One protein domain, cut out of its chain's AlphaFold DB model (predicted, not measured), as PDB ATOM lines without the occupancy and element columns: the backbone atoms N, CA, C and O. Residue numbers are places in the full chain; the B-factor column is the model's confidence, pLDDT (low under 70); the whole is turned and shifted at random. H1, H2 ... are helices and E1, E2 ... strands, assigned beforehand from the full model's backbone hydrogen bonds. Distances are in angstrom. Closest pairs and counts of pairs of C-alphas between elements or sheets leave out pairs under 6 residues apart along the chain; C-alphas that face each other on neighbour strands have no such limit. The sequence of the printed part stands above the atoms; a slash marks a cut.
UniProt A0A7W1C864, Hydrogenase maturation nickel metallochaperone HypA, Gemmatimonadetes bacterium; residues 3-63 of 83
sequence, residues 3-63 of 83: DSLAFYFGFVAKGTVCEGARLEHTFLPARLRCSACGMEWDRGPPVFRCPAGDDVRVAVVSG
ATOM      1  N   ASP A   3      39.681  56.634 -23.945       82.44
ATOM      2  CA  ASP A   3      39.192  57.813 -23.224       82.44
ATOM      3  C   ASP A   3      37.750  58.177 -23.598       82.44
ATOM      4  O   ASP A   3      36.956  58.574 -22.748       82.44
ATOM      5  N   SER A   4      37.378  57.978 -24.866       89.38
ATOM      6  CA  SER A   4      36.008  58.189 -25.336       89.38
ATOM      7  C   SER A   4      35.016  57.222 -24.684       89.38
ATOM      8  O   SER A   4      33.923  57.644 -24.323       89.38
ATOM      9  N   LEU A   5      35.385  55.949 -24.495       90.19
ATOM     10  CA  LEU A   5      34.517  54.961 -23.845       90.19
ATOM     11  C   LEU A   5      34.268  55.330 -22.382       90.19
ATOM     12  O   LEU A   5      33.118  55.360 -21.955       90.19
ATOM     13  N   ALA A   6      35.324  55.689 -21.645       88.88
ATOM     14  CA  ALA A   6      35.205  56.140 -20.259       88.88
ATOM     15  C   ALA A   6      34.329  57.399 -20.139       88.88
ATOM     16  O   ALA A   6      33.465  57.480 -19.263       88.88
ATOM     17  N   PHE A   7      34.493  58.353 -21.060       89.50
ATOM     18  CA  PHE A   7      33.667  59.559 -21.110       89.50
ATOM     19  C   PHE A   7      32.183  59.243 -21.346       89.50
ATOM     20  O   PHE A   7      31.323  59.705 -20.593       89.50
ATOM     21  N   TYR A   8      31.867  58.445 -22.372       94.06
ATOM     22  CA  TYR A   8      30.478  58.113 -22.694       94.06
ATOM     23  C   TYR A   8      29.832  57.229 -21.631       94.06
ATOM     24  O   TYR A   8      28.660  57.440 -21.327       94.06
ATOM     25  N   PHE A   9      30.582  56.310 -21.015       94.56
ATOM     26  CA  PHE A   9      30.100  55.494 -19.901       94.56
ATOM     27  C   PHE A   9      29.581  56.367 -18.754       94.56
ATOM     28  O   PHE A   9      28.439  56.215 -18.325       94.56
ATOM     29  N   GLY A  10      30.369  57.358 -18.328       93.88
ATOM     30  CA  GLY A  10      29.951  58.291 -17.282       93.88
ATOM     31  C   GLY A  10      28.723  59.127 -17.661       93.88
ATOM     32  O   GLY A  10      27.965  59.529 -16.785       93.88
ATOM     33  N   PHE A  11      28.498  59.393 -18.951       95.56
ATOM     34  CA  PHE A  11      27.288  60.073 -19.413       95.56
ATOM     35  C   PHE A  11      26.054  59.167 -19.339       95.56
ATOM     36  O   PHE A  11      25.039  59.586 -18.788       95.56
ATOM     37  N   VAL A  12      26.138  57.939 -19.858       96.44
ATOM     38  CA  VAL A  12      24.996  57.006 -19.894       96.44
ATOM     39  C   VAL A  12      24.648  56.427 -18.522       96.44
ATOM     40  O   VAL A  12      23.509  56.030 -18.309       96.44
ATOM     41  N   ALA A  13      25.600  56.398 -17.586       96.75
ATOM     42  CA  ALA A  13      25.385  55.904 -16.229       96.75
ATOM     43  C   ALA A  13      24.572  56.866 -15.342       96.75
ATOM     44  O   ALA A  13      23.995  56.433 -14.343       96.75
ATOM     45  N   LYS A  14      24.510  58.160 -15.678       96.94
ATOM     46  CA  LYS A  14      23.788  59.167 -14.880       96.94
ATOM     47  C   LYS A  14      22.299  58.848 -14.780       96.94
ATOM     48  O   LYS A  14      21.653  58.575 -15.787       96.94
ATOM     49  N   GLY A  15      21.749  58.949 -13.575       96.12
ATOM     50  CA  GLY A  15      20.348  58.650 -13.288       96.12
ATOM     51  C   GLY A  15      20.009  57.157 -13.315       96.12
ATOM     52  O   GLY A  15      18.829  56.813 -13.353       96.12
ATOM     53  N   THR A  16      21.009  56.271 -13.315       95.75
ATOM     54  CA  THR A  16      20.833  54.811 -13.254       95.75
ATOM     55  C   THR A  16      21.429  54.247 -11.963       95.75
ATOM     56  O   THR A  16      22.139  54.947 -11.246       95.75
ATOM     57  N   VAL A  17      21.211  52.956 -11.687       93.25
ATOM     58  CA  VAL A  17      21.887  52.246 -10.578       93.25
ATOM     59  C   VAL A  17      23.413  52.202 -10.728       93.25
ATOM     60  O   VAL A  17      24.119  51.956  -9.759       93.25
ATOM     61  N   CYS A  18      23.927  52.455 -11.934       93.69
ATOM     62  CA  CYS A  18      25.356  52.489 -12.229       93.69
ATOM     63  C   CYS A  18      25.967  53.888 -12.054       93.69
ATOM     64  O   CYS A  18      27.130  54.088 -12.405       93.69
ATOM     65  N   GLU A  19      25.213  54.885 -11.587       95.50
ATOM     66  CA  GLU A  19      25.755  56.225 -11.378       95.50
ATOM     67  C   GLU A  19      26.946  56.184 -10.406       95.50
ATOM     68  O   GLU A  19      26.865  55.631  -9.313       95.50
ATOM     69  N   GLY A  20      28.083  56.746 -10.822       92.44
ATOM     70  CA  GLY A  20      29.325  56.698 -10.046       92.44
ATOM     71  C   GLY A  20      30.131  55.397 -10.173       92.44
ATOM     72  O   GLY A  20      31.222  55.319  -9.604       92.44
ATOM     73  N   ALA A  21      29.661  54.408 -10.944       94.06
ATOM     74  CA  ALA A  21      30.442  53.216 -11.268       94.06
ATOM     75  C   ALA A  21      31.735  53.577 -12.021       94.06
ATOM     76  O   ALA A  21      31.808  54.574 -12.750       94.06
ATOM     77  N   ARG A  22      32.768  52.747 -11.858       92.06
ATOM     78  CA  ARG A  22      34.068  52.919 -12.517       92.06
ATOM     79  C   ARG A  22      34.185  51.948 -13.684       92.06
ATOM     80  O   ARG A  22      33.919  50.765 -13.521       92.06
ATOM     81  N   LEU A  23      34.598  52.460 -14.842       93.31
ATOM     82  CA  LEU A  23      34.950  51.635 -15.993       93.31
ATOM     83  C   LEU A  23      36.461  51.415 -16.007       93.31
ATOM     84  O   LEU A  23      37.222  52.344 -16.288       93.31
ATOM     85  N   GLU A  24      36.877  50.184 -15.748       91.69
ATOM     86  CA  GLU A  24      38.253  49.734 -15.941       91.69
ATOM     87  C   GLU A  24      38.360  49.012 -17.286       91.69
ATOM     88  O   GLU A  24      37.435  48.322 -17.711       91.69
ATOM     89  N   HIS A  25      39.459  49.230 -18.007       88.62
ATOM     90  CA  HIS A  25      39.673  48.626 -19.316       88.62
ATOM     91  C   HIS A  25      41.124  48.182 -19.468       88.62
ATOM     92  O   HIS A  25      42.052  48.894 -19.081       88.62
ATOM     93  N   THR A  26      41.308  47.029 -20.104       89.44
ATOM     94  CA  THR A  26      42.621  46.453 -20.393       89.44
ATOM     95  C   THR A  26      42.825  46.395 -21.899       89.44
ATOM     96  O   THR A  26      41.933  46.001 -22.647       89.44
ATOM     97  N   PHE A  27      44.013  46.790 -22.359       86.94
ATOM     98  CA  PHE A  27      44.393  46.659 -23.761       86.94
ATOM     99  C   PHE A  27      45.104  45.338 -24.003       86.94
ATOM    100  O   PHE A  27      46.170  45.093 -23.438       86.94
ATOM    101  N   LEU A  28      44.546  44.530 -24.900       88.50
ATOM    102  CA  LEU A  28      45.222  43.346 -25.404       88.50
ATOM    103  C   LEU A  28      46.046  43.714 -26.645       88.50
ATOM    104  O   LEU A  28      45.524  44.345 -27.571       88.50
ATOM    105  N   PRO A  29      47.350  43.382 -26.677       88.25
ATOM    106  CA  PRO A  29      48.172  43.635 -27.845       88.25
ATOM    107  C   PRO A  29      47.705  42.765 -29.010       88.25
ATOM    108  O   PRO A  29      47.328  41.608 -28.840       88.25
ATOM    109  N   ALA A  30      47.793  43.308 -30.223       89.12
ATOM    110  CA  ALA A  30      47.492  42.520 -31.404       89.12
ATOM    111  C   ALA A  30      48.524  41.401 -31.583       89.12
ATOM    112  O   ALA A  30      49.713  41.677 -31.782       89.12
ATOM    113  N   ARG A  31      48.060  40.149 -31.559       91.31
ATOM    114  CA  ARG A  31      48.891  38.964 -31.803       91.31
ATOM    115  C   ARG A  31      48.536  38.331 -33.135       91.31
ATOM    116  O   ARG A  31      47.370  38.258 -33.524       91.31
ATOM    117  N   LEU A  32      49.561  37.883 -33.839       91.44
ATOM    118  CA  LEU A  32      49.475  37.228 -35.134       91.44
ATOM    119  C   LEU A  32      49.792  35.752 -34.966       91.44
ATOM    120  O   LEU A  32      50.639  35.407 -34.149       91.44
ATOM    121  N   ARG A  33      49.156  34.897 -35.765       92.12
ATOM    122  CA  ARG A  33      49.458  33.467 -35.863       92.12
ATOM    123  C   ARG A  33      49.715  33.088 -37.318       92.12
ATOM    124  O   ARG A  33      48.911  33.400 -38.199       92.12
ATOM    125  N   CYS A  34      50.819  32.396 -37.586       92.06
ATOM    126  CA  CYS A  34      51.096  31.834 -38.908       92.06
ATOM    127  C   CYS A  34      50.207  30.613 -39.148       92.06
ATOM    128  O   CYS A  34      50.184  29.689 -38.338       92.06
ATOM    129  N   SER A  35      49.528  30.575 -40.290       89.88
ATOM    130  CA  SER A  35      48.626  29.469 -40.633       89.88
ATOM    131  C   SER A  35      49.370  28.179 -40.994       89.88
ATOM    132  O   SER A  35      48.780  27.108 -40.945       89.88
ATOM    133  N   ALA A  36      50.654  28.269 -41.364       90.31
ATOM    134  CA  ALA A  36      51.454  27.119 -41.786       90.31
ATOM    135  C   ALA A  36      52.228  26.454 -40.639       90.31
ATOM    136  O   ALA A  36      52.252  25.230 -40.553       90.31
ATOM    137  N   CYS A  37      52.862  27.239 -39.762       90.50
ATOM    138  CA  CYS A  37      53.686  26.704 -38.669       90.50
ATOM    139  C   CYS A  37      53.074  26.891 -37.274       90.50
ATOM    140  O   CYS A  37      53.614  26.366 -36.305       90.50
ATOM    141  N   GLY A  38      51.985  27.655 -37.147       91.00
ATOM    142  CA  GLY A  38      51.317  27.910 -35.869       91.00
ATOM    143  C   GLY A  38      52.040  28.881 -34.933       91.00
ATOM    144  O   GLY A  38      51.511  29.175 -33.866       91.00
ATOM    145  N   MET A  39      53.215  29.404 -35.308       90.69
ATOM    146  CA  MET A  39      53.940  30.389 -34.499       90.69
ATOM    147  C   MET A  39      53.077  31.623 -34.244       90.69
ATOM    148  O   MET A  39      52.425  32.113 -35.167       90.69
ATOM    149  N   GLU A  40      53.131  32.141 -33.017       91.75
ATOM    150  CA  GLU A  40      52.495  33.397 -32.636       91.75
ATOM    151  C   GLU A  40      53.513  34.472 -32.287       91.75
ATOM    152  O   GLU A  40      54.517  34.191 -31.632       91.75
ATOM    153  N   TRP A  41      53.236  35.708 -32.687       90.25
ATOM    154  CA  TRP A  41      54.085  36.855 -32.380       90.25
ATOM    155  C   TRP A  41      53.269  38.141 -32.278       90.25
ATOM    156  O   TRP A  41      52.156  38.234 -32.799       90.25
ATOM    157  N   ASP A  42      53.832  39.138 -31.605       88.81
ATOM    158  CA  ASP A  42      53.207  40.452 -31.484       88.81
ATOM    159  C   ASP A  42      53.322  41.231 -32.794       88.81
ATOM    160  O   ASP A  42      54.280  41.087 -33.561       88.81
ATOM    161  N   ARG A  43      52.342  42.094 -33.057       77.38
ATOM    162  CA  ARG A  43      52.311  42.926 -34.261       77.38
ATOM    163  C   ARG A  43      53.427  43.984 -34.232       77.38
ATOM    164  O   ARG A  43      53.223  45.101 -33.768       77.38
ATOM    165  N   GLY A  44      54.590  43.643 -34.789       72.06
ATOM    166  CA  GLY A  44      55.716  44.543 -35.072       72.06
ATOM    167  C   GLY A  44      56.161  44.475 -36.544       72.06
ATOM    168  O   GLY A  44      55.723  43.586 -37.272       72.06
ATOM    169  N   PRO A  45      56.997  45.403 -37.044       64.25
ATOM    170  CA  PRO A  45      57.524  45.332 -38.408       64.25
ATOM    171  C   PRO A  45      58.482  44.131 -38.583       64.25
ATOM    172  O   PRO A  45      59.359  43.967 -37.736       64.25
ATOM    173  N   PRO A  46      58.407  43.344 -39.680       64.19
ATOM    174  CA  PRO A  46      57.409  43.366 -40.755       64.19
ATOM    175  C   PRO A  46      56.062  42.760 -40.322       64.19
ATOM    176  O   PRO A  46      55.962  41.588 -39.971       64.19
ATOM    177  N   VAL A  47      55.000  43.563 -40.433       69.81
ATOM    178  CA  VAL A  47      53.685  43.336 -39.797       69.81
ATOM    179  C   VAL A  47      52.927  42.077 -40.221       69.81
ATOM    180  O   VAL A  47      51.987  41.715 -39.529       69.81
ATOM    181  N   PHE A  48      53.295  41.410 -41.317       75.06
ATOM    182  CA  PHE A  48      52.551  40.248 -41.824       75.06
ATOM    183  C   PHE A  48      53.445  39.151 -42.421       75.06
ATOM    184  O   PHE A  48      53.027  38.431 -43.327       75.06
ATOM    185  N   ARG A  49      54.688  39.021 -41.939       83.69
ATOM    186  CA  ARG A  49      55.564  37.896 -42.298       83.69
ATOM    187  C   ARG A  49      55.845  37.053 -41.064       83.69
ATOM    188  O   ARG A  49      56.130  37.598 -40.001       83.69
ATOM    189  N   CYS A  50      55.772  35.736 -41.219       87.31
ATOM    190  CA  CYS A  50      56.170  34.826 -40.157       87.31
ATOM    191  C   CYS A  50      57.664  35.020 -39.808       87.31
ATOM    192  O   CYS A  50      58.496  35.031 -40.706       87.31
ATOM    193  N   PRO A  51      58.052  35.128 -38.526       85.56
ATOM    194  CA  PRO A  51      59.467  35.211 -38.150       85.56
ATOM    195  C   PRO A  51      60.260  33.922 -38.422       85.56
ATOM    196  O   PRO A  51      61.476  33.963 -38.577       85.56
ATOM    197  N   ALA A  52      59.578  32.774 -38.471       84.94
ATOM    198  CA  ALA A  52      60.189  31.456 -38.654       84.94
ATOM    199  C   ALA A  52      60.249  30.980 -40.118       84.94
ATOM    200  O   ALA A  52      60.723  29.876 -40.375       84.94
ATOM    201  N   GLY A  53      59.753  31.763 -41.079       78.62
ATOM    202  CA  GLY A  53      59.760  31.377 -42.490       78.62
ATOM    203  C   GLY A  53      59.153  32.434 -43.409       78.62
ATOM    204  O   GLY A  53      58.774  33.512 -42.973       78.62
ATOM    205  N   ASP A  54      59.019  32.116 -44.694       72.06
ATOM    206  CA  ASP A  54      58.565  33.083 -45.704       72.06
ATOM    207  C   ASP A  54      57.048  33.087 -45.962       72.06
ATOM    208  O   ASP A  54      56.583  33.793 -46.859       72.06
ATOM    209  N   ASP A  55      56.253  32.328 -45.196       74.44
ATOM    210  CA  ASP A  55      54.797  32.325 -45.385       74.44
ATOM    211  C   ASP A  55      54.183  33.677 -44.971       74.44
ATOM    212  O   ASP A  55      54.526  34.281 -43.947       74.44
ATOM    213  N   VAL A  56      53.253  34.138 -45.803       75.06
ATOM    214  CA  VAL A  56      52.505  35.395 -45.675       75.06
ATOM    215  C   VAL A  56      51.064  35.165 -45.207       75.06
ATOM    216  O   VAL A  56      50.330  36.120 -44.961       75.06
ATOM    217  N   ARG A  57      50.632  33.904 -45.064       86.06
ATOM    218  CA  ARG A  57      49.307  33.542 -44.545       86.06
ATOM    219  C   ARG A  57      49.285  33.632 -43.025       86.06
ATOM    220  O   ARG A  57      49.479  32.644 -42.312       86.06
ATOM    221  N   VAL A  58      49.018  34.833 -42.533       88.69
ATOM    222  CA  VAL A  58      48.956  35.151 -41.104       88.69
ATOM    223  C   VAL A  58      47.544  35.592 -40.719       88.69
ATOM    224  O   VAL A  58      46.886  36.307 -41.472       88.69
ATOM    225  N   ALA A  59      47.071  35.151 -39.558       90.38
ATOM    226  CA  ALA A  59      45.785  35.542 -38.987       90.38
ATOM    227  C   ALA A  59      46.010  36.402 -37.742       90.38
ATOM    228  O   ALA A  59      46.945  36.148 -36.983       90.38
ATOM    229  N   VAL A  60      45.155  37.400 -37.516       90.12
ATOM    230  CA  VAL A  60      45.129  38.125 -36.240       90.12
ATOM    231  C   VAL A  60      44.316  37.296 -35.250       90.12
ATOM    232  O   VAL A  60      43.181  36.934 -35.548       90.12
ATOM    233  N   VAL A  61      44.910  36.964 -34.108       92.62
ATOM    234  CA  VAL A  61      44.307  36.091 -33.086       92.62
ATOM    235  C   VAL A  61      44.035  36.806 -31.765       92.62
ATOM    236  O   VAL A  61      43.411  36.215 -30.894       92.62
ATOM    237  N   SER A  62      44.499  38.051 -31.613       91.94
ATOM    238  CA  SER A  62      44.181  38.926 -30.478       91.94
ATOM    239  C   SER A  62      44.323  40.404 -30.866       91.94
ATOM    240  O   SER A  62      44.871  40.698 -31.932       91.94
ATOM    241  N   GLY A  63      43.849  41.329 -30.032       88.75
ATOM    242  CA  GLY A  63      43.865  42.786 -30.218       88.75
ATOM    243  C   GLY A  63      42.629  43.351 -30.925       88.75
ATOM    244  O   GLY A  63      42.664  44.480 -31.414       88.75
TER     245      GLY A  63
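This is residues 3 to 63 of the 83 residues of the protein "Hydrogenase maturation nickel metallochaperone HypA" of Gemmatimonadetes bacterium (UniProt A0A7W1C864). With little regular structure, this is a long rod: helix H1 toward one end, a small three-stranded sheet toward the other, and residues 13 to 30 joining them. The 61 printed residues include H1, E1, E2, E3 in that order; the sheet, E2 - E1 - E3, is antiparallel. The class is mixed, with 22 residues in named elements. It is extended, radius of gyration of the C-alphas 18.9 A, spanning 56 by 18 by 13 A.

Start at H1, residues 3 to 12, where every O i to N i+4 pair is within hydrogen-bond range; it is not on the sheet. Next find the hairpin of E1, residues 31 to 34, and E2, residues 40 to 42, antiparallel at 144 degrees, with N 32 and O 41 2.8 A apart. E3, residues 58 to 62, is antiparallel to E1 at 148 degrees, with N 33 and O 59 2.8 A apart.

Find C-alpha 3 at (39.192, 57.813, -23.224); H1 runs 14.6 A. E1 runs 10.3 A, E2 7.2 A, and E3 12.2 A, to C-alpha 62 at (44.181, 38.926, -30.478).

The farthest C-alphas, Gly 15 and Asp 54, are 56.3 A apart. The printed part has no cut; the links H1 to E1 and E2 to E3 are long. Residues 45 to 47 have pLDDT under 70.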